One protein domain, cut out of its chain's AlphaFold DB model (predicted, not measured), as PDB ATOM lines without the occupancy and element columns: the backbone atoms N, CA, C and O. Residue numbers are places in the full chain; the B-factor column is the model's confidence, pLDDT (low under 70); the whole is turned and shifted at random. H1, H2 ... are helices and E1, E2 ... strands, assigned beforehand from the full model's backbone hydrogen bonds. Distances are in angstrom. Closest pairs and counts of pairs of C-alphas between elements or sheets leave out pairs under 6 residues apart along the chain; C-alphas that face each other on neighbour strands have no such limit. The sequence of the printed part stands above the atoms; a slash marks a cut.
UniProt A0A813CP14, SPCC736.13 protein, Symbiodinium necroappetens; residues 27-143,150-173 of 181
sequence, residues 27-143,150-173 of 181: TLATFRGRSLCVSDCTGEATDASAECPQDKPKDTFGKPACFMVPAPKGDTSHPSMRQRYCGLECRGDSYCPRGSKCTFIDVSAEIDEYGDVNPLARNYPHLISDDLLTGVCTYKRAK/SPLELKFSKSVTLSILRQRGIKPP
ATOM      1  N   THR A  27      44.946 -49.509 -31.861       92.00
ATOM      2  CA  THR A  27      46.321 -49.546 -31.372       92.00
ATOM      3  C   THR A  27      46.505 -50.731 -30.434       92.00
ATOM      4  O   THR A  27      45.680 -50.988 -29.554       92.00
ATOM      5  N   LEU A  28      47.623 -51.447 -30.587       93.81
ATOM      6  CA  LEU A  28      48.025 -52.467 -29.625       93.81
ATOM      7  C   LEU A  28      48.499 -51.802 -28.331       93.81
ATOM      8  O   LEU A  28      49.522 -51.112 -28.304       93.81
ATOM      9  N   ALA A  29      47.793 -52.094 -27.247       93.94
ATOM     10  CA  ALA A  29      48.106 -51.607 -25.921       93.94
ATOM     11  C   ALA A  29      48.380 -52.746 -24.932       93.94
ATOM     12  O   ALA A  29      48.130 -53.934 -25.187       93.94
ATOM     13  N   THR A  30      48.890 -52.364 -23.768       93.56
ATOM     14  CA  THR A  30      49.016 -53.213 -22.594       93.56
ATOM     15  C   THR A  30      48.410 -52.555 -21.368       93.56
ATOM     16  O   THR A  30      48.547 -51.354 -21.168       93.56
ATOM     17  N   PHE A  31      47.766 -53.372 -20.543       92.12
ATOM     18  CA  PHE A  31      47.209 -52.999 -19.250       92.12
ATOM     19  C   PHE A  31      47.571 -54.101 -18.254       92.12
ATOM     20  O   PHE A  31      47.256 -55.273 -18.493       92.12
ATOM     21  N   ARG A  32      48.290 -53.749 -17.181       88.94
ATOM     22  CA  ARG A  32      48.772 -54.691 -16.150       88.94
ATOM     23  C   ARG A  32      49.440 -55.945 -16.740       88.94
ATOM     24  O   ARG A  32      49.116 -57.083 -16.399       88.94
ATOM     25  N   GLY A  33      50.321 -55.745 -17.723       88.81
ATOM     26  CA  GLY A  33      51.066 -56.818 -18.400       88.81
ATOM     27  C   GLY A  33      50.261 -57.691 -19.379       88.81
ATOM     28  O   GLY A  33      50.829 -58.591 -20.009       88.81
ATOM     29  N   ARG A  34      48.961 -57.432 -19.551       94.00
ATOM     30  CA  ARG A  34      48.081 -58.104 -20.520       94.00
ATOM     31  C   ARG A  34      47.877 -57.226 -21.748       94.00
ATOM     32  O   ARG A  34      48.060 -56.021 -21.668       94.00
ATOM     33  N   SER A  35      47.544 -57.824 -22.887       94.94
ATOM     34  CA  SER A  35      47.422 -57.111 -24.166       94.94
ATOM     35  C   SER A  35      45.969 -56.871 -24.548       94.94
ATOM     36  O   SER A  35      45.126 -57.739 -24.317       94.94
ATOM     37  N   LEU A  36      45.696 -55.754 -25.205       95.62
ATOM     38  CA  LEU A  36      44.381 -55.413 -25.733       95.62
ATOM     39  C   LEU A  36      44.519 -54.507 -26.958       95.62
ATOM     40  O   LEU A  36      45.536 -53.831 -27.114       95.62
ATOM     41  N   CYS A  37      43.502 -54.517 -27.810       94.81
ATOM     42  CA  CYS A  37      43.348 -53.555 -28.890       94.81
ATOM     43  C   CYS A  37      42.415 -52.447 -28.412       94.81
ATOM     44  O   CYS A  37      41.393 -52.731 -27.781       94.81
ATOM     45  N   VAL A  38      42.824 -51.201 -28.631       94.12
ATOM     46  CA  VAL A  38      42.078 -50.012 -28.213       94.12
ATOM     47  C   VAL A  38      41.867 -49.087 -29.392       94.12
ATOM     48  O   VAL A  38      42.709 -49.003 -30.279       94.12
ATOM     49  N   SER A  39      40.763 -48.358 -29.373       92.88
ATOM     50  CA  SER A  39      40.519 -47.249 -30.297       92.88
ATOM     51  C   SER A  39      40.701 -45.924 -29.567       92.88
ATOM     52  O   SER A  39      40.555 -45.874 -28.347       92.88
ATOM     53  N   ASP A  40      40.986 -44.848 -30.290       91.00
ATOM     54  CA  ASP A  40      40.908 -43.508 -29.709       91.00
ATOM     55  C   ASP A  40      39.452 -43.171 -29.374       91.00
ATOM     56  O   ASP A  40      38.529 -43.571 -30.090       91.00
ATOM     57  N   CYS A  41      39.238 -42.425 -28.292       89.31
ATOM     58  CA  CYS A  41      37.924 -41.848 -28.051       89.31
ATOM     59  C   CYS A  41      37.643 -40.728 -29.055       89.31
ATOM     60  O   CYS A  41      38.498 -39.867 -29.274       89.31
ATOM     61  N   THR A  42      36.440 -40.696 -29.627       78.00
ATOM     62  CA  THR A  42      36.014 -39.597 -30.501       78.00
ATOM     63  C   THR A  42      35.265 -38.542 -29.688       78.00
ATOM     64  O   THR A  42      34.227 -38.841 -29.103       78.00
ATOM     65  N   GLY A  43      35.795 -37.318 -29.636       62.84
ATOM     66  CA  GLY A  43      35.291 -36.209 -28.811       62.84
ATOM     67  C   GLY A  43      36.440 -35.470 -28.114       62.84
ATOM     68  O   GLY A  43      37.582 -35.928 -28.161       62.84
ATOM     69  N   GLU A  44      36.181 -34.322 -27.479       52.12
ATOM     70  CA  GLU A  44      37.224 -33.675 -26.672       52.12
ATOM     71  C   GLU A  44      37.574 -34.539 -25.454       52.12
ATOM     72  O   GLU A  44      36.707 -35.139 -24.821       52.12
ATOM     73  N   ALA A  45      38.860 -34.582 -25.096       48.47
ATOM     74  CA  ALA A  45      39.394 -35.410 -24.012       48.47
ATOM     75  C   ALA A  45      38.751 -35.153 -22.635       48.47
ATOM     76  O   ALA A  45      38.953 -35.934 -21.712       48.47
ATOM     77  N   THR A  46      37.997 -34.069 -22.467       46.41
ATOM     78  CA  THR A  46      37.289 -33.702 -21.233       46.41
ATOM     79  C   THR A  46      35.814 -34.089 -21.238       46.41
ATOM     80  O   THR A  46      35.160 -33.975 -20.203       46.41
ATOM     81  N   ASP A  47      35.282 -34.553 -22.367       48.06
ATOM     82  CA  ASP A  47      33.853 -34.770 -22.529       48.06
ATOM     83  C   ASP A  47      33.453 -36.186 -22.090       48.06
ATOM     84  O   ASP A  47      34.015 -37.192 -22.532       48.06
ATOM     85  N   ALA A  48      32.462 -36.280 -21.201       49.91
ATOM     86  CA  ALA A  48      31.847 -37.558 -20.823       49.91
ATOM     87  C   ALA A  48      31.045 -38.171 -21.989       49.91
ATOM     88  O   ALA A  48      30.676 -39.343 -21.936       49.91
ATOM     89  N   SER A  49      30.805 -37.366 -23.027       51.25
ATOM     90  CA  SER A  49      30.124 -37.717 -24.271       51.25
ATOM     91  C   SER A  49      31.057 -38.349 -25.308       51.25
ATOM     92  O   SER A  49      30.607 -38.636 -26.411       51.25
ATOM     93  N   ALA A  50      32.349 -38.533 -24.994       66.19
ATOM     94  CA  ALA A  50      33.304 -39.121 -25.924       66.19
ATOM     95  C   ALA A  50      32.861 -40.538 -26.326       66.19
ATOM     96  O   ALA A  50      32.758 -41.446 -25.493       66.19
ATOM     97  N   GLU A  51      32.573 -40.710 -27.613       81.75
ATOM     98  CA  GLU A  51      32.010 -41.940 -28.148       81.75
ATOM     99  C   GLU A  51      33.112 -42.964 -28.422       81.75
ATOM    100  O   GLU A  51      34.239 -42.634 -28.802       81.75
ATOM    101  N   CYS A  52      32.764 -44.232 -28.216       89.12
ATOM    102  CA  CYS A  52      33.604 -45.361 -28.577       89.12
ATOM    103  C   CYS A  52      32.960 -46.153 -29.709       89.12
ATOM    104  O   CYS A  52      31.735 -46.314 -29.707       89.12
ATOM    105  N   PRO A  53      33.760 -46.709 -30.632       89.50
ATOM    106  CA  PRO A  53      33.257 -47.637 -31.635       89.50
ATOM    107  C   PRO A  53      32.466 -48.778 -30.980       89.50
ATOM    108  O   PRO A  53      32.939 -49.392 -30.019       89.50
ATOM    109  N   GLN A  54      31.245 -49.019 -31.464       88.94
ATOM    110  CA  GLN A  54      30.300 -49.988 -30.884       88.94
ATOM    111  C   GLN A  54      30.401 -51.388 -31.513       88.94
ATOM    112  O   GLN A  54      29.770 -52.338 -31.039       88.94
ATOM    113  N   ASP A  55      31.205 -51.527 -32.564       88.31
ATOM    114  CA  ASP A  55      31.504 -52.745 -33.319       88.31
ATOM    115  C   ASP A  55      32.411 -53.702 -32.530       88.31
ATOM    116  O   ASP A  55      33.558 -53.960 -32.876       88.31
ATOM    117  N   LYS A  56      31.869 -54.245 -31.438       89.62
ATOM    118  CA  LYS A  56      32.500 -55.290 -30.622       89.62
ATOM    119  C   LYS A  56      32.239 -56.698 -31.179       89.62
ATOM    120  O   LYS A  56      31.276 -56.891 -31.929       89.62
ATOM    121  N   PRO A  57      33.011 -57.715 -30.755       90.88
ATOM    122  CA  PRO A  57      32.848 -59.079 -31.247       90.88
ATOM    123  C   PRO A  57      31.469 -59.644 -30.886       90.88
ATOM    124  O   PRO A  57      30.834 -59.230 -29.906       90.88
ATOM    125  N   LYS A  58      31.002 -60.634 -31.655       87.44
ATOM    126  CA  LYS A  58      29.755 -61.351 -31.338       87.44
ATOM    127  C   LYS A  58      29.823 -61.969 -29.937       87.44
ATOM    128  O   LYS A  58      30.903 -62.268 -29.430       87.44
ATOM    129  N   ASP A  59      28.658 -62.103 -29.306       85.56
ATOM    130  CA  ASP A  59      28.484 -62.700 -27.970       85.56
ATOM    131  C   ASP A  59      29.287 -62.025 -26.844       85.56
ATOM    132  O   ASP A  59      29.502 -62.591 -25.776       85.56
ATOM    133  N   THR A  60      29.718 -60.786 -27.070       91.38
ATOM    134  CA  THR A  60      30.405 -59.968 -26.074       91.38
ATOM    135  C   THR A  60      29.390 -59.089 -25.352       91.38
ATOM    136  O   THR A  60      28.657 -58.348 -26.006       91.38
ATOM    137  N   PHE A  61      29.347 -59.116 -24.022       92.88
ATOM    138  CA  PHE A  61      28.445 -58.262 -23.225       92.88
ATOM    139  C   PHE A  61      29.127 -57.020 -22.656       92.88
ATOM    140  O   PHE A  61      28.449 -56.113 -22.171       92.88
ATOM    141  N   GLY A  62      30.457 -56.974 -22.720       90.56
ATOM    142  CA  GLY A  62      31.225 -55.799 -22.363       90.56
ATOM    143  C   GLY A  62      30.825 -54.599 -23.215       90.56
ATOM    144  O   GLY A  62      30.415 -54.746 -24.373       90.56
ATOM    145  N   LYS A  63      30.898 -53.412 -22.620       91.12
ATOM    146  CA  LYS A  63      30.459 -52.167 -23.253       91.12
ATOM    147  C   LYS A  63      31.676 -51.333 -23.638       91.12
ATOM    148  O   LYS A  63      32.511 -51.087 -22.773       91.12
ATOM    149  N   PRO A  64      31.809 -50.900 -24.899       92.31
ATOM    150  CA  PRO A  64      32.858 -49.964 -25.270       92.31
ATOM    151  C   PRO A  64      32.684 -48.660 -24.493       92.31
ATOM    152  O   PRO A  64      31.596 -48.085 -24.497       92.31
ATOM    153  N   ALA A  65      33.737 -48.215 -23.819       90.62
ATOM    154  CA  ALA A  65      33.713 -46.996 -23.025       90.62
ATOM    155  C   ALA A  65      35.065 -46.274 -23.079       90.62
ATOM    156  O   ALA A  65      36.123 -46.900 -23.185       90.62
ATOM    157  N   CYS A  66      35.015 -44.945 -22.995       90.44
ATOM    158  CA  CYS A  66      36.177 -44.070 -23.072       90.44
ATOM    159  C   CYS A  66      36.750 -43.824 -21.674       90.44
ATOM    160  O   CYS A  66      36.309 -42.920 -20.961       90.44
ATOM    161  N   PHE A  67      37.698 -44.654 -21.244       88.44
ATOM    162  CA  PHE A  67      38.127 -44.630 -19.841       88.44
ATOM    163  C   PHE A  67      39.580 -45.018 -19.580       88.44
ATOM    164  O   PHE A  67      40.026 -45.043 -18.430       88.44
ATOM    165  N   MET A  68      40.330 -45.329 -20.632       90.94
ATOM    166  CA  MET A  68      41.745 -45.642 -20.522       90.94
ATOM    167  C   MET A  68      42.577 -44.423 -20.904       90.94
ATOM    168  O   MET A  68      42.209 -43.664 -21.798       90.94
ATOM    169  N   VAL A  69      43.705 -44.232 -20.234       89.38
ATOM    170  CA  VAL A  69      44.661 -43.145 -20.490       89.38
ATOM    171  C   VAL A  69      46.074 -43.715 -20.548       89.38
ATOM    172  O   VAL A  69      46.311 -44.777 -19.961       89.38
ATOM    173  N   PRO A  70      47.024 -43.045 -21.221       89.62
ATOM    174  CA  PRO A  70      48.428 -43.410 -21.152       89.62
ATOM    175  C   PRO A  70      48.889 -43.542 -19.708       89.62
ATOM    176  O   PRO A  70      48.661 -42.660 -18.875       89.62
ATOM    177  N   ALA A  71      49.552 -44.651 -19.416       85.88
ATOM    178  CA  ALA A  71      50.269 -44.786 -18.171       85.88
ATOM    179  C   ALA A  71      51.467 -43.818 -18.193       85.88
ATOM    180  O   ALA A  71      52.276 -43.878 -19.125       85.88
ATOM    181  N   PRO A  72      51.586 -42.900 -17.218       76.19
ATOM    182  CA  PRO A  72      52.654 -41.916 -17.217       76.19
ATOM    183  C   PRO A  72      54.011 -42.602 -17.095       76.19
ATOM    184  O   PRO A  72      54.279 -43.349 -16.156       76.19
ATOM    185  N   LYS A  73      54.885 -42.311 -18.059       61.00
ATOM    186  CA  LYS A  73      56.319 -42.582 -17.988       61.00
ATOM    187  C   LYS A  73      57.063 -41.292 -18.296       61.00
ATOM    188  O   LYS A  73      57.125 -40.882 -19.451       61.00
ATOM    189  N   GLY A  74      57.641 -40.667 -17.274       60.41
ATOM    190  CA  GLY A  74      58.382 -39.415 -17.438       60.41
ATOM    191  C   GLY A  74      57.467 -38.193 -17.542       60.41
ATOM    192  O   GLY A  74      56.536 -38.060 -16.756       60.41
ATOM    193  N   ASP A  75      57.769 -37.280 -18.465       56.91
ATOM    194  CA  ASP A  75      57.106 -35.977 -18.573       56.91
ATOM    195  C   ASP A  75      55.613 -36.100 -18.930       56.91
ATOM    196  O   ASP A  75      55.238 -36.502 -20.034       56.91
ATOM    197  N   THR A  76      54.752 -35.719 -17.987       66.56
ATOM    198  CA  THR A  76      53.294 -35.770 -18.131       66.56
ATOM    199  C   THR A  76      52.697 -34.522 -18.787       66.56
ATOM    200  O   THR A  76      51.479 -34.440 -18.944       66.56
ATOM    201  N   SER A  77      53.521 -33.529 -19.144       65.62
ATOM    202  CA  SER A  77      53.060 -32.272 -19.748       65.62
ATOM    203  C   SER A  77      52.693 -32.413 -21.228       65.62
ATOM    204  O   SER A  77      51.968 -31.569 -21.765       65.62
ATOM    205  N   HIS A  78      53.140 -33.492 -21.886       67.56
ATOM    206  CA  HIS A  78      52.879 -33.707 -23.304       67.56
ATOM    207  C   HIS A  78      51.372 -33.908 -23.573       67.56
ATOM    208  O   HIS A  78      50.735 -34.715 -22.893       67.56
ATOM    209  N   PRO A  79      50.777 -33.253 -24.591       69.19
ATOM    210  CA  PRO A  79      49.343 -33.348 -24.880       69.19
ATOM    211  C   PRO A  79      48.824 -34.776 -25.077       69.19
ATOM    212  O   PRO A  79      47.684 -35.059 -24.724       69.19
ATOM    213  N   SER A  80      49.662 -35.695 -25.573       70.44
ATOM    214  CA  SER A  80      49.292 -37.112 -25.722       70.44
ATOM    215  C   SER A  80      48.932 -37.780 -24.395       70.44
ATOM    216  O   SER A  80      48.184 -38.744 -24.404       70.44
ATOM    217  N   MET A  81      49.402 -37.264 -23.254       73.88
ATOM    218  CA  MET A  81      49.027 -37.752 -21.921       73.88
ATOM    219  C   MET A  81      47.568 -37.462 -21.568       73.88
ATOM    220  O   MET A  81      47.022 -38.067 -20.649       73.88
ATOM    221  N   ARG A  82      46.929 -36.551 -22.309       73.75
ATOM    222  CA  ARG A  82      45.494 -36.263 -22.215       73.75
ATOM    223  C   ARG A  82      44.671 -37.123 -23.172       73.75
ATOM    224  O   ARG A  82      43.447 -37.084 -23.089       73.75
ATOM    225  N   GLN A  83      45.312 -37.887 -24.062       84.62
ATOM    226  CA  GLN A  83      44.610 -38.791 -24.965       84.62
ATOM    227  C   GLN A  83      43.853 -39.835 -24.145       84.62
ATOM    228  O   GLN A  83      44.385 -40.409 -23.193       84.62
ATOM    229  N   ARG A  84      42.604 -40.083 -24.531       87.62
ATOM    230  CA  ARG A  84      41.792 -41.152 -23.959       87.62
ATOM    231  C   ARG A  84      41.578 -42.243 -24.994       87.62
ATOM    232  O   ARG A  84      41.482 -41.979 -26.193       87.62
ATOM    233  N   TYR A  85      41.485 -43.460 -24.489       92.12
ATOM    234  CA  TYR A  85      41.333 -44.669 -25.272       92.12
ATOM    235  C   TYR A  85      40.087 -45.433 -24.838       92.12
ATOM    236  O   TYR A  85      39.754 -45.539 -23.649       92.12
ATOM    237  N   CYS A  86      39.419 -45.982 -25.840       93.75
ATOM    238  CA  CYS A  86      38.293 -46.874 -25.709       93.75
ATOM    239  C   CYS A  86      38.765 -48.267 -25.318       93.75
ATOM    240  O   CYS A  86      39.594 -48.877 -25.996       93.75
ATOM    241  N   GLY A  87      38.180 -48.779 -24.241       93.25
ATOM    242  CA  GLY A  87      38.312 -50.160 -23.812       93.25
ATOM    243  C   GLY A  87      36.945 -50.823 -23.734       93.25
ATOM    244  O   GLY A  87      35.908 -50.164 -23.664       93.25
ATOM    245  N   LEU A  88      36.943 -52.151 -23.720       94.69
ATOM    246  CA  LEU A  88      35.727 -52.916 -23.506       94.69
ATOM    247  C   LEU A  88      35.517 -53.134 -22.001       94.69
ATOM    248  O   LEU A  88      36.181 -53.975 -21.390       94.69
ATOM    249  N   GLU A  89      34.610 -52.351 -21.418       93.31
ATOM    250  CA  GLU A  89      34.242 -52.393 -20.004       93.31
ATOM    251  C   GLU A  89      33.620 -53.743 -19.639       93.31
ATOM    252  O   GLU A  89      32.736 -54.241 -20.342       93.31
ATOM    253  N   CYS A  90      34.037 -54.322 -18.516       93.44
ATOM    254  CA  CYS A  90      33.501 -55.578 -18.000       93.44
ATOM    255  C   CYS A  90      33.355 -55.557 -16.477       93.44
ATOM    256  O   CYS A  90      34.026 -54.800 -15.781       93.44
ATOM    257  N   ARG A  91      32.488 -56.436 -15.964       90.44
ATOM    258  CA  ARG A  91      32.331 -56.716 -14.521       90.44
ATOM    259  C   ARG A  91      32.687 -58.154 -14.148       90.44
ATOM    260  O   ARG A  91      32.517 -58.581 -13.019       90.44
ATOM    261  N   GLY A  92      33.152 -58.924 -15.123       91.88
ATOM    262  CA  GLY A  92      33.493 -60.326 -14.974       91.88
ATOM    263  C   GLY A  92      33.901 -60.914 -16.316       91.88
ATOM    264  O   GLY A  92      33.609 -60.353 -17.375       91.88
ATOM    265  N   ASP A  93      34.584 -62.053 -16.277       94.00
ATOM    266  CA  ASP A  93      35.116 -62.709 -17.477       94.00
ATOM    267  C   ASP A  93      34.041 -63.041 -18.518       94.00
ATOM    268  O   ASP A  93      34.311 -62.989 -19.715       94.00
ATOM    269  N   SER A  94      32.823 -63.357 -18.072       92.62
ATOM    270  CA  SER A  94      31.686 -63.701 -18.933       92.62
ATOM    271  C   SER A  94      31.221 -62.557 -19.834       92.62
ATOM    272  O   SER A  94      30.515 -62.800 -20.807       92.62
ATOM    273  N   TYR A  95      31.614 -61.316 -19.535       93.69
ATOM    274  CA  TYR A  95      31.278 -60.155 -20.356       93.69
ATOM    275  C   TYR A  95      32.205 -60.029 -21.561       93.69
ATOM    276  O   TYR A  95      31.866 -59.370 -22.544       93.69
ATOM    277  N   CYS A  96      33.383 -60.634 -21.480       95.00
ATOM    278  CA  CYS A  96      34.450 -60.391 -22.419       95.00
ATOM    279  C   CYS A  96      34.443 -61.373 -23.601       95.00
ATOM    280  O   CYS A  96      33.944 -62.494 -23.473       95.00
ATOM    281  N   PRO A  97      35.033 -60.995 -24.752       94.75
ATOM    282  CA  PRO A  97      35.122 -61.871 -25.909       94.75
ATOM    283  C   PRO A  97      35.864 -63.165 -25.581       94.75
ATOM    284  O   PRO A  97      36.737 -63.218 -24.701       94.75
ATOM    285  N   ARG A  98      35.575 -64.223 -26.340       92.12
ATOM    286  CA  ARG A  98      36.180 -65.540 -26.124       92.12
ATOM    287  C   ARG A  98      37.713 -65.461 -26.080       92.12
ATOM    288  O   ARG A  98      38.364 -64.979 -27.001       92.12
ATOM    289  N   GLY A  99      38.301 -66.004 -25.013       91.38
ATOM    290  CA  GLY A  99      39.757 -66.055 -24.824       91.38
ATOM    291  C   GLY A  99      40.375 -64.812 -24.174       91.38
ATOM    292  O   GLY A  99      41.584 -64.806 -23.924       91.38
ATOM    293  N   SER A 100      39.572 -63.795 -23.861       94.94
ATOM    294  CA  SER A 100      39.973 -62.678 -23.002       94.94
ATOM    295  C   SER A 100      39.538 -62.898 -21.545       94.94
ATOM    296  O   SER A 100      38.894 -63.895 -21.208       94.94
ATOM    297  N   LYS A 101      39.974 -61.998 -20.663       95.50
ATOM    298  CA  LYS A 101      39.663 -61.965 -19.231       95.50
ATOM    299  C   LYS A 101      39.351 -60.542 -18.807       95.50
ATOM    300  O   LYS A 101      39.971 -59.611 -19.325       95.50
ATOM    301  N   CYS A 102      38.459 -60.389 -17.839       95.19
ATOM    302  CA  CYS A 102      38.192 -59.097 -17.236       95.19
ATOM    303  C   CYS A 102      39.329 -58.751 -16.273       95.19
ATOM    304  O   CYS A 102      39.592 -59.470 -15.312       95.19
ATOM    305  N   THR A 103      40.075 -57.694 -16.583       93.81
ATOM    306  CA  THR A 103      41.224 -57.255 -15.781       93.81
ATOM    307  C   THR A 103      40.838 -56.006 -15.016       93.81
ATOM    308  O   THR A 103      40.517 -54.984 -15.621       93.81
ATOM    309  N   PHE A 104      40.869 -56.103 -13.693       88.50
ATOM    310  CA  PHE A 104      40.457 -55.035 -12.793       88.50
ATOM    311  C   PHE A 104      41.641 -54.172 -12.349       88.50
ATOM    312  O   PHE A 104      42.811 -54.583 -12.403       88.50
ATOM    313  N   ILE A 105      41.315 -52.966 -11.887       79.94
ATOM    314  CA  ILE A 105      42.250 -52.124 -11.142       79.94
ATOM    315  C   ILE A 105      42.693 -52.842  -9.866       79.94
ATOM    316  O   ILE A 105      41.942 -53.631  -9.294       79.94
ATOM    317  N   ASP A 106      43.936 -52.616  -9.441       78.19
ATOM    318  CA  ASP A 106      44.355 -53.078  -8.124       78.19
ATOM    319  C   ASP A 106      43.669 -52.215  -7.083       78.19
ATOM    320  O   ASP A 106      43.756 -50.996  -7.132       78.19
ATOM    321  N   VAL A 107      42.972 -52.844  -6.161       76.31
ATOM    322  CA  VAL A 107      42.178 -52.197  -5.116       76.31
ATOM    323  C   VAL A 107      42.777 -52.410  -3.737       76.31
ATOM    324  O   VAL A 107      42.178 -52.011  -2.749       76.31
ATOM    325  N   SER A 108      43.938 -53.060  -3.668       74.25
ATOM    326  CA  SER A 108      44.652 -53.345  -2.425       74.25
ATOM    327  C   SER A 108      45.881 -52.455  -2.244       74.25
ATOM    328  O   SER A 108      46.253 -52.135  -1.118       74.25
ATOM    329  N   ALA A 109      46.498 -52.015  -3.342       77.56
ATOM    330  CA  ALA A 109      47.676 -51.158  -3.305       77.56
ATOM    331  C   ALA A 109      47.285 -49.690  -3.076       77.56
ATOM    332  O   ALA A 109      46.532 -49.147  -3.878       77.56
ATOM    333  N   GLU A 110      47.804 -49.039  -2.027       76.50
ATOM    334  CA  GLU A 110      47.562 -47.605  -1.746       76.50
ATOM    335  C   GLU A 110      48.114 -46.670  -2.823       76.50
ATOM    336  O   GLU A 110      47.582 -45.582  -3.039       76.50
ATOM    337  N   ILE A 111      49.169 -47.109  -3.497       77.38
ATOM    338  CA  ILE A 111      49.822 -46.413  -4.596       77.38
ATOM    339  C   ILE A 111      49.843 -47.387  -5.774       77.38
ATOM    340  O   ILE A 111      50.189 -48.558  -5.596       77.38
ATOM    341  N   ASP A 112      49.428 -46.931  -6.953       74.31
ATOM    342  CA  ASP A 112      49.477 -47.733  -8.170       74.31
ATOM    343  C   ASP A 112      50.926 -47.954  -8.644       74.31
ATOM    344  O   ASP A 112      51.886 -47.373  -8.135       74.31
ATOM    345  N   GLU A 113      51.104 -48.816  -9.643       74.56
ATOM    346  CA  GLU A 113      52.425 -49.135 -10.207       74.56
ATOM    347  C   GLU A 113      53.133 -47.928 -10.867       74.56
ATOM    348  O   GLU A 113      54.303 -48.032 -11.235       74.56
ATOM    349  N   TYR A 114      52.452 -46.781 -10.982       75.38
ATOM    350  CA  TYR A 114      52.946 -45.533 -11.568       75.38
ATOM    351  C   TYR A 114      53.130 -44.410 -10.536       75.38
ATOM    352  O   TYR A 114      53.473 -43.291 -10.919       75.38
ATOM    353  N   GLY A 115      52.942 -44.690  -9.243       74.12
ATOM    354  CA  GLY A 115      53.141 -43.716  -8.170       74.12
ATOM    355  C   GLY A 115      51.913 -42.864  -7.835       74.12
ATOM    356  O   GLY A 115      52.027 -41.971  -6.994       74.12
ATOM    357  N   ASP A 116      50.751 -43.127  -8.441       75.62
ATOM    358  CA  ASP A 116      49.518 -42.396  -8.142       75.62
ATOM    359  C   ASP A 116      48.751 -43.026  -6.978       75.62
ATOM    360  O   ASP A 116      48.673 -44.244  -6.837       75.62
ATOM    361  N   VAL A 117      48.121 -42.186  -6.154       76.19
ATOM    362  CA  VAL A 117      47.277 -42.649  -5.046       76.19
ATOM    363  C   VAL A 117      46.061 -43.400  -5.586       76.19
ATOM    364  O   VAL A 117      45.299 -42.877  -6.403       76.19
ATOM    365  N   ASN A 118      45.839 -44.605  -5.070       76.38
ATOM    366  CA  ASN A 118      44.667 -45.409  -5.370       76.38
ATOM    367  C   ASN A 118      43.523 -45.101  -4.385       76.38
ATOM    368  O   ASN A 118      43.585 -45.495  -3.217       76.38
ATOM    369  N   PRO A 119      42.422 -44.481  -4.836       73.12
ATOM    370  CA  PRO A 119      41.302 -44.150  -3.958       73.12
ATOM    371  C   PRO A 119      40.510 -45.371  -3.470       73.12
ATOM    372  O   PRO A 119      39.696 -45.246  -2.550       73.12
ATOM    373  N   LEU A 120      40.705 -46.547  -4.075       75.06
ATOM    374  CA  LEU A 120      39.988 -47.766  -3.691       75.06
ATOM    375  C   LEU A 120      40.679 -48.515  -2.547       75.06
ATOM    376  O   LEU A 120      39.985 -49.164  -1.766       75.06
ATOM    377  N   ALA A 121      41.997 -48.355  -2.392       73.62
ATOM    378  CA  ALA A 121      42.839 -49.118  -1.465       73.62
ATOM    379  C   ALA A 121      42.332 -49.163  -0.018       73.62
ATOM    380  O   ALA A 121      42.383 -50.199   0.642       73.62
ATOM    381  N   ARG A 122      41.802 -48.041   0.477       66.00
ATOM    382  CA  ARG A 122      41.352 -47.900   1.873       66.00
ATOM    383  C   ARG A 122      39.893 -48.277   2.104       66.00
ATOM    384  O   ARG A 122      39.487 -48.467   3.244       66.00
ATOM    385  N   ASN A 123      39.110 -48.384   1.035       64.62
ATOM    386  CA  ASN A 123      37.672 -48.637   1.105       64.62
ATOM    387  C   ASN A 123      37.329 -50.119   0.859       64.62
ATOM    388  O   ASN A 123      36.185 -50.529   1.053       64.62
ATOM    389  N   TYR A 124      38.302 -50.928   0.424       64.50
ATOM    390  CA  TYR A 124      38.009 -52.166  -0.292       64.50
ATOM    391  C   TYR A 124      37.439 -53.333   0.528       64.50
ATOM    392  O   TYR A 124      36.411 -53.856   0.112       64.50
ATOM    393  N   PRO A 125      37.981 -53.768   1.683       59.50
ATOM    394  CA  PRO A 125      37.641 -55.114   2.152       59.50
ATOM    395  C   PRO A 125      36.192 -55.278   2.648       59.50
ATOM    396  O   PRO A 125      35.734 -56.409   2.797       59.50
ATOM    397  N   HIS A 126      35.448 -54.186   2.882       62.31
ATOM    398  CA  HIS A 126      34.065 -54.248   3.376       62.31
ATOM    399  C   HIS A 126      33.041 -53.414   2.591       62.31
ATOM    400  O   HIS A 126      31.844 -53.624   2.783       62.31
ATOM    401  N   LEU A 127      33.462 -52.479   1.729       66.06
ATOM    402  CA  LEU A 127      32.532 -51.559   1.048       66.06
ATOM    403  C   LEU A 127      32.402 -51.820  -0.459       66.06
ATOM    404  O   LEU A 127      31.467 -51.310  -1.080       66.06
ATOM    405  N   ILE A 128      33.312 -52.597  -1.056       70.81
ATOM    406  CA  ILE A 128      33.358 -52.838  -2.502       70.81
ATOM    407  C   ILE A 128      33.555 -54.339  -2.745       70.81
ATOM    408  O   ILE A 128      34.615 -54.877  -2.458       70.81
ATOM    409  N   SER A 129      32.528 -55.024  -3.256       70.25
ATOM    410  CA  SER A 129      32.663 -56.411  -3.724       70.25
ATOM    411  C   SER A 129      33.251 -56.451  -5.137       70.25
ATOM    412  O   SER A 129      33.091 -55.499  -5.905       70.25
ATOM    413  N   ASP A 130      33.890 -57.568  -5.488       67.56
ATOM    414  CA  ASP A 130      34.519 -57.791  -6.796       67.56
ATOM    415  C   ASP A 130      33.548 -57.553  -7.973       67.56
ATOM    416  O   ASP A 130      33.933 -56.964  -8.981       67.56
ATOM    417  N   ASP A 131      32.264 -57.906  -7.823       67.62
ATOM    418  CA  ASP A 131      31.219 -57.727  -8.853       67.62
ATOM    419  C   ASP A 131      30.905 -56.252  -9.156       67.62
ATOM    420  O   ASP A 131      30.202 -55.913 -10.119       67.62
ATOM    421  N   LEU A 132      31.377 -55.359  -8.287       72.12
ATOM    422  CA  LEU A 132      31.170 -53.919  -8.365       72.12
ATOM    423  C   LEU A 132      32.368 -53.197  -8.970       72.12
ATOM    424  O   LEU A 132      32.275 -51.994  -9.222       72.12
ATOM    425  N   LEU A 133      33.468 -53.911  -9.200       81.69
ATOM    426  CA  LEU A 133      34.617 -53.355  -9.880       81.69
ATOM    427  C   LEU A 133      34.371 -53.290 -11.379       81.69
ATOM    428  O   LEU A 133      33.883 -54.223 -12.017       81.69
ATOM    429  N   THR A 134      34.764 -52.159 -11.945       86.19
ATOM    430  CA  THR A 134      34.886 -52.011 -13.385       86.19
ATOM    431  C   THR A 134      36.264 -52.505 -13.811       86.19
ATOM    432  O   THR A 134      37.289 -52.071 -13.280       86.19
ATOM    433  N   GLY A 135      36.287 -53.429 -14.764       92.38
ATOM    434  CA  GLY A 135      37.491 -53.915 -15.421       92.38
ATOM    435  C   GLY A 135      37.477 -53.636 -16.921       92.38
ATOM    436  O   GLY A 135      36.512 -53.110 -17.477       92.38
ATOM    437  N   VAL A 136      38.558 -54.039 -17.585       95.38
ATOM    438  CA  VAL A 136      38.677 -54.030 -19.046       95.38
ATOM    439  C   VAL A 136      39.002 -55.427 -19.562       95.38
ATOM    440  O   VAL A 136      39.787 -56.166 -18.958       95.38
ATOM    441  N   CYS A 137      38.399 -55.811 -20.682       96.69
ATOM    442  CA  CYS A 137      38.688 -57.089 -21.318       96.69
ATOM    443  C   CYS A 137      40.096 -57.094 -21.928       96.69
ATOM    444  O   CYS A 137      40.430 -56.257 -22.763       96.69
ATOM    445  N   THR A 138      40.927 -58.063 -21.538       97.00
ATOM    446  CA  THR A 138      42.302 -58.195 -22.041       97.00
ATOM    447  C   THR A 138      42.688 -59.644 -22.328       97.00
ATOM    448  O   THR A 138      42.209 -60.608 -21.718       97.00
ATOM    449  N   TYR A 139      43.650 -59.817 -23.223       95.94
ATOM    450  CA  TYR A 139      44.172 -61.105 -23.648       95.94
ATOM    451  C   TYR A 139      45.519 -61.404 -22.999       95.94
ATOM    452  O   TYR A 139      46.281 -60.518 -22.604       95.94
ATOM    453  N   LYS A 140      45.839 -62.696 -22.907       93.44
ATOM    454  CA  LYS A 140      47.177 -63.121 -22.505       93.44
ATOM    455  C   LYS A 140      48.178 -62.624 -23.548       93.44
ATOM    456  O   LYS A 140      48.053 -62.959 -24.724       93.44
ATOM    457  N   ARG A 141      49.184 -61.876 -23.099       85.50
ATOM    458  CA  ARG A 141      50.260 -61.388 -23.960       85.50
ATOM    459  C   ARG A 141      51.019 -62.576 -24.562       85.50
ATOM    460  O   ARG A 141      51.414 -63.496 -23.838       85.50
ATOM    461  N   ALA A 142      51.224 -62.568 -25.876       77.19
ATOM    462  CA  ALA A 142      52.117 -63.527 -26.519       77.19
ATOM    463  C   ALA A 142      53.557 -63.301 -26.019       77.19
ATOM    464  O   ALA A 142      53.985 -62.157 -25.853       77.19
ATOM    465  N   LYS A 143      54.311 -64.378 -25.754       66.00
ATOM    466  CA  LYS A 143      55.740 -64.275 -25.412       66.00
ATOM    467  C   LYS A 143      56.462 -63.689 -26.633       66.00
ATOM    468  O   LYS A 143      56.450 -64.304 -27.691       66.00
ATOM    469  N   SER A 150      57.103 -51.261 -29.123       77.94
ATOM    470  CA  SER A 150      56.561 -51.557 -27.797       77.94
ATOM    471  C   SER A 150      55.085 -51.151 -27.740       77.94
ATOM    472  O   SER A 150      54.770 -50.030 -28.136       77.94
ATOM    473  N   PRO A 151      54.182 -52.022 -27.249       86.44
ATOM    474  CA  PRO A 151      52.781 -51.664 -27.058       86.44
ATOM    475  C   PRO A 151      52.621 -50.414 -26.190       86.44
ATOM    476  O   PRO A 151      53.394 -50.219 -25.247       86.44
ATOM    477  N   LEU A 152      51.585 -49.625 -26.470       89.62
ATOM    478  CA  LEU A 152      51.196 -48.493 -25.631       89.62
ATOM    479  C   LEU A 152      50.799 -48.996 -24.238       89.62
ATOM    480  O   LEU A 152      49.960 -49.884 -24.116       89.62
ATOM    481  N   GLU A 153      51.381 -48.453 -23.176       91.31
ATOM    482  CA  GLU A 153      50.976 -48.804 -21.814       91.31
ATOM    483  C   GLU A 153      49.857 -47.880 -21.347       91.31
ATOM    484  O   GLU A 153      49.963 -46.658 -21.454       91.31
ATOM    485  N   LEU A 154      48.773 -48.475 -20.862       91.50
ATOM    486  CA  LEU A 154      47.573 -47.768 -20.443       91.50
ATOM    487  C   LEU A 154      47.246 -48.072 -18.987       91.50
ATOM    488  O   LEU A 154      47.567 -49.142 -18.466       91.50
ATOM    489  N   LYS A 155      46.503 -47.156 -18.374       89.56
ATOM    490  CA  LYS A 155      45.831 -47.337 -17.089       89.56
ATOM    491  C   LYS A 155      44.411 -46.775 -17.133       89.56
ATOM    492  O   LYS A 155      44.017 -46.157 -18.120       89.56
ATOM    493  N   PHE A 156      43.627 -46.999 -16.084       87.50
ATOM    494  CA  PHE A 156      42.314 -46.360 -15.970       87.50
ATOM    495  C   PHE A 156      42.465 -44.881 -15.635       87.50
ATOM    496  O   PHE A 156      43.357 -44.490 -14.880       87.50
ATOM    497  N   SER A 157      41.579 -44.055 -16.186       81.62
ATOM    498  CA  SER A 157      41.480 -42.660 -15.777       81.62
ATOM    499  C   SER A 157      41.038 -42.567 -14.313       81.62
ATOM    500  O   SER A 157      40.239 -43.374 -13.831       81.62
ATOM    501  N   LYS A 158      41.495 -41.523 -13.608       76.56
ATOM    502  CA  LYS A 158      41.048 -41.224 -12.234       76.56
ATOM    503  C   LYS A 158      39.517 -41.133 -12.132       76.56
ATOM    504  O   LYS A 158      38.934 -41.550 -11.131       76.56
ATOM    505  N   SER A 159      38.860 -40.655 -13.191       73.00
ATOM    506  CA  SER A 159      37.403 -40.541 -13.278       73.00
ATOM    507  C   SER A 159      36.665 -41.882 -13.157       73.00
ATOM    508  O   SER A 159      35.596 -41.911 -12.546       73.00
ATOM    509  N   VAL A 160      37.224 -43.001 -13.641       78.25
ATOM    510  CA  VAL A 160      36.641 -44.344 -13.433       78.25
ATOM    511  C   VAL A 160      36.630 -44.682 -11.963       78.25
ATOM    512  O   VAL A 160      35.601 -45.048 -11.395       78.25
ATOM    513  N   THR A 161      37.787 -44.519 -11.335       74.19
ATOM    514  CA  THR A 161      37.980 -44.888  -9.945       74.19
ATOM    515  C   THR A 161      37.095 -44.045  -9.027       74.19
ATOM    516  O   THR A 161      36.504 -44.556  -8.076       74.19
ATOM    517  N   LEU A 162      36.899 -42.771  -9.370       74.62
ATOM    518  CA  LEU A 162      35.974 -41.876  -8.677       74.62
ATOM    519  C   LEU A 162      34.500 -42.174  -8.969       74.62
ATOM    520  O   LEU A 162      33.666 -42.028  -8.074       74.62
ATOM    521  N   SER A 163      34.159 -42.622 -10.178       76.94
ATOM    522  CA  SER A 163      32.801 -43.069 -10.515       76.94
ATOM    523  C   SER A 163      32.385 -44.269  -9.660       76.94
ATOM    524  O   SER A 163      31.284 -44.267  -9.106       76.94
ATOM    525  N   ILE A 164      33.292 -45.234  -9.453       77.88
ATOM    526  CA  ILE A 164      33.069 -46.388  -8.564       77.88
ATOM    527  C   ILE A 164      32.739 -45.915  -7.139       77.88
ATOM    528  O   ILE A 164      31.761 -46.379  -6.553       77.88
ATOM    529  N   LEU A 165      33.491 -44.948  -6.598       77.00
ATOM    530  CA  LEU A 165      33.217 -44.379  -5.270       77.00
ATOM    531  C   LEU A 165      31.874 -43.635  -5.207       77.00
ATOM    532  O   LEU A 165      31.077 -43.858  -4.292       77.00
ATOM    533  N   ARG A 166      31.589 -42.780  -6.199       76.94
ATOM    534  CA  ARG A 166      30.351 -41.982  -6.260       76.94
ATOM    535  C   ARG A 166      29.101 -42.846  -6.336       76.94
ATOM    536  O   ARG A 166      28.142 -42.573  -5.620       76.94
ATOM    537  N   GLN A 167      29.121 -43.906  -7.144       76.81
ATOM    538  CA  GLN A 167      28.009 -44.862  -7.238       76.81
ATOM    539  C   GLN A 167      27.692 -45.542  -5.896       76.81
ATOM    540  O   GLN A 167      26.619 -46.125  -5.742       76.81
ATOM    541  N   ARG A 168      28.599 -45.458  -4.916       72.69
ATOM    542  CA  ARG A 168      28.453 -46.030  -3.572       72.69
ATOM    543  C   ARG A 168      28.170 -44.997  -2.490       72.69
ATOM    544  O   ARG A 168      28.108 -45.355  -1.320       72.69
ATOM    545  N   GLY A 169      28.016 -43.724  -2.856       72.62
ATOM    546  CA  GLY A 169      27.874 -42.643  -1.880       72.62
ATOM    547  C   GLY A 169      29.122 -42.442  -1.014       72.62
ATOM    548  O   GLY A 169      29.048 -41.761   0.008       72.62
ATOM    549  N   ILE A 170      30.265 -43.015  -1.409       75.06
ATOM    550  CA  ILE A 170      31.540 -42.814  -0.724       75.06
ATOM    551  C   ILE A 170      32.089 -41.472  -1.196       75.06
ATOM    552  O   ILE A 170      32.336 -41.263  -2.387       75.06
ATOM    553  N   LYS A 171      32.254 -40.537  -0.259       69.44
ATOM    554  CA  LYS A 171      32.878 -39.248  -0.560       69.44
ATOM    555  C   LYS A 171      34.383 -39.456  -0.748       69.44
ATOM    556  O   LYS A 171      34.994 -40.108   0.101       69.44
ATOM    557  N   PRO A 172      34.985 -38.916  -1.822       64.50
ATOM    558  CA  PRO A 172      36.433 -38.889  -1.927       64.50
ATOM    559  C   PRO A 172      37.030 -38.070  -0.766       64.50
ATOM    560  O   PRO A 172      36.324 -37.240  -0.178       64.50
ATOM    561  N   PRO A 173      38.305 -38.301  -0.420       60.91
ATOM    562  CA  PRO A 173      38.999 -37.527   0.603       60.91
ATOM    563  C   PRO A 173      38.942 -36.005   0.338       60.91
ATOM    564  O   PRO A 173      38.895 -35.593  -0.822       60.91
TER     565      PRO A 173
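What this domain is: This is residues 27 to 143 and 150 to 173 of the 181 residues of the protein "SPCC736.13 protein" of Symbiodinium necroappetens (UniProt A0A813CP14). Five short strands, E1, E2, E4, E3 and E7, ring a small closed barrel, and E6 with E5 extends it as a flap from E4. Beyond one side of the barrel lie H3, the winding stretch 105 to 123 and H2, while residues 74 to 79, of which 79 belongs to H1, stick out. The printed part has 141 residues with three named helices and seven named strands, in the order E1 E2 E3 H1 E4 E5 H2 E6 E7 H3; the sheet is mixed. The class is mixed, helices and strands, with under half of the residues in named elements. The whole is compact, with a radius of gyration of the C-alphas of 14.7 A and spans of 38 by 36 by 35 A.

Where its parts are: Find C-alpha 27 at (46.321, -49.546, -31.372), where E1, residues 27 to 31, begins. E2, residues 34 to 40, measures 18.7 A, and E3, residues 63 to 70, 20.1 A with a bend of 51 degrees at residue 66. Next come H1, residues 79 to 82, E4, residues 85 to 90 and 15.3 A long, and E5, residues 100 to 104. H2, residues 124 to 127, begins at C-alpha 124, (38.009, -52.166, -0.292). E6 is residues 135 to 139 and E7 residues 152 to 156. H3, residues 158 to 166, runs 12.3 A to C-alpha 166 at (30.351, -41.982, -6.260).

How they stand to each other: Start at the hairpin of E1 and E2, antiparallel, with N 29 and O 36 2.9 A apart. E2 is antiparallel to E4, where N 86 and O 39 are 2.8 A apart. E4 is antiparallel to E3, with N 65 and O 87 at 2.9 A. E3 is antiparallel to E7, with N 69 and O 155 at 2.9 A. E7 closes the ring, parallel to E1, with N 30 and O 152 at 2.7 A. Outside the ring, E6 is antiparallel to E4, with N 90 and O 135 at 2.9 A, and to E5, with N 103 and O 136 at 2.8 A. H1 is on the barrel; its closest C-alpha pair with E3 is Met 81 and Pro 70, 5.7 A. H3 is on it too, with Val 160 and Phe 67 of E3 closest, their C-alphas 6.6 A apart. H2 is not on the barrel and is apart from H3. In H3 every O i to N i+4 pair is within hydrogen-bond range; H1 and H2 are too short for such a pair, and their single O i to N i+3 pair is within range in H1 but not in H2.

The domain as a whole: The C-alphas farthest apart, Lys 143 and Gly 169, are 42.4 A from each other. Residues 144 to 149 are cut out, with 13.0 A between C-alphas 143 and 150. The links E2 to E3 and E5 to H2 are long. The mean pLDDT of the printed part is 80.9; 27 residues are under 70, among them 43 to 50 and 73 to 79.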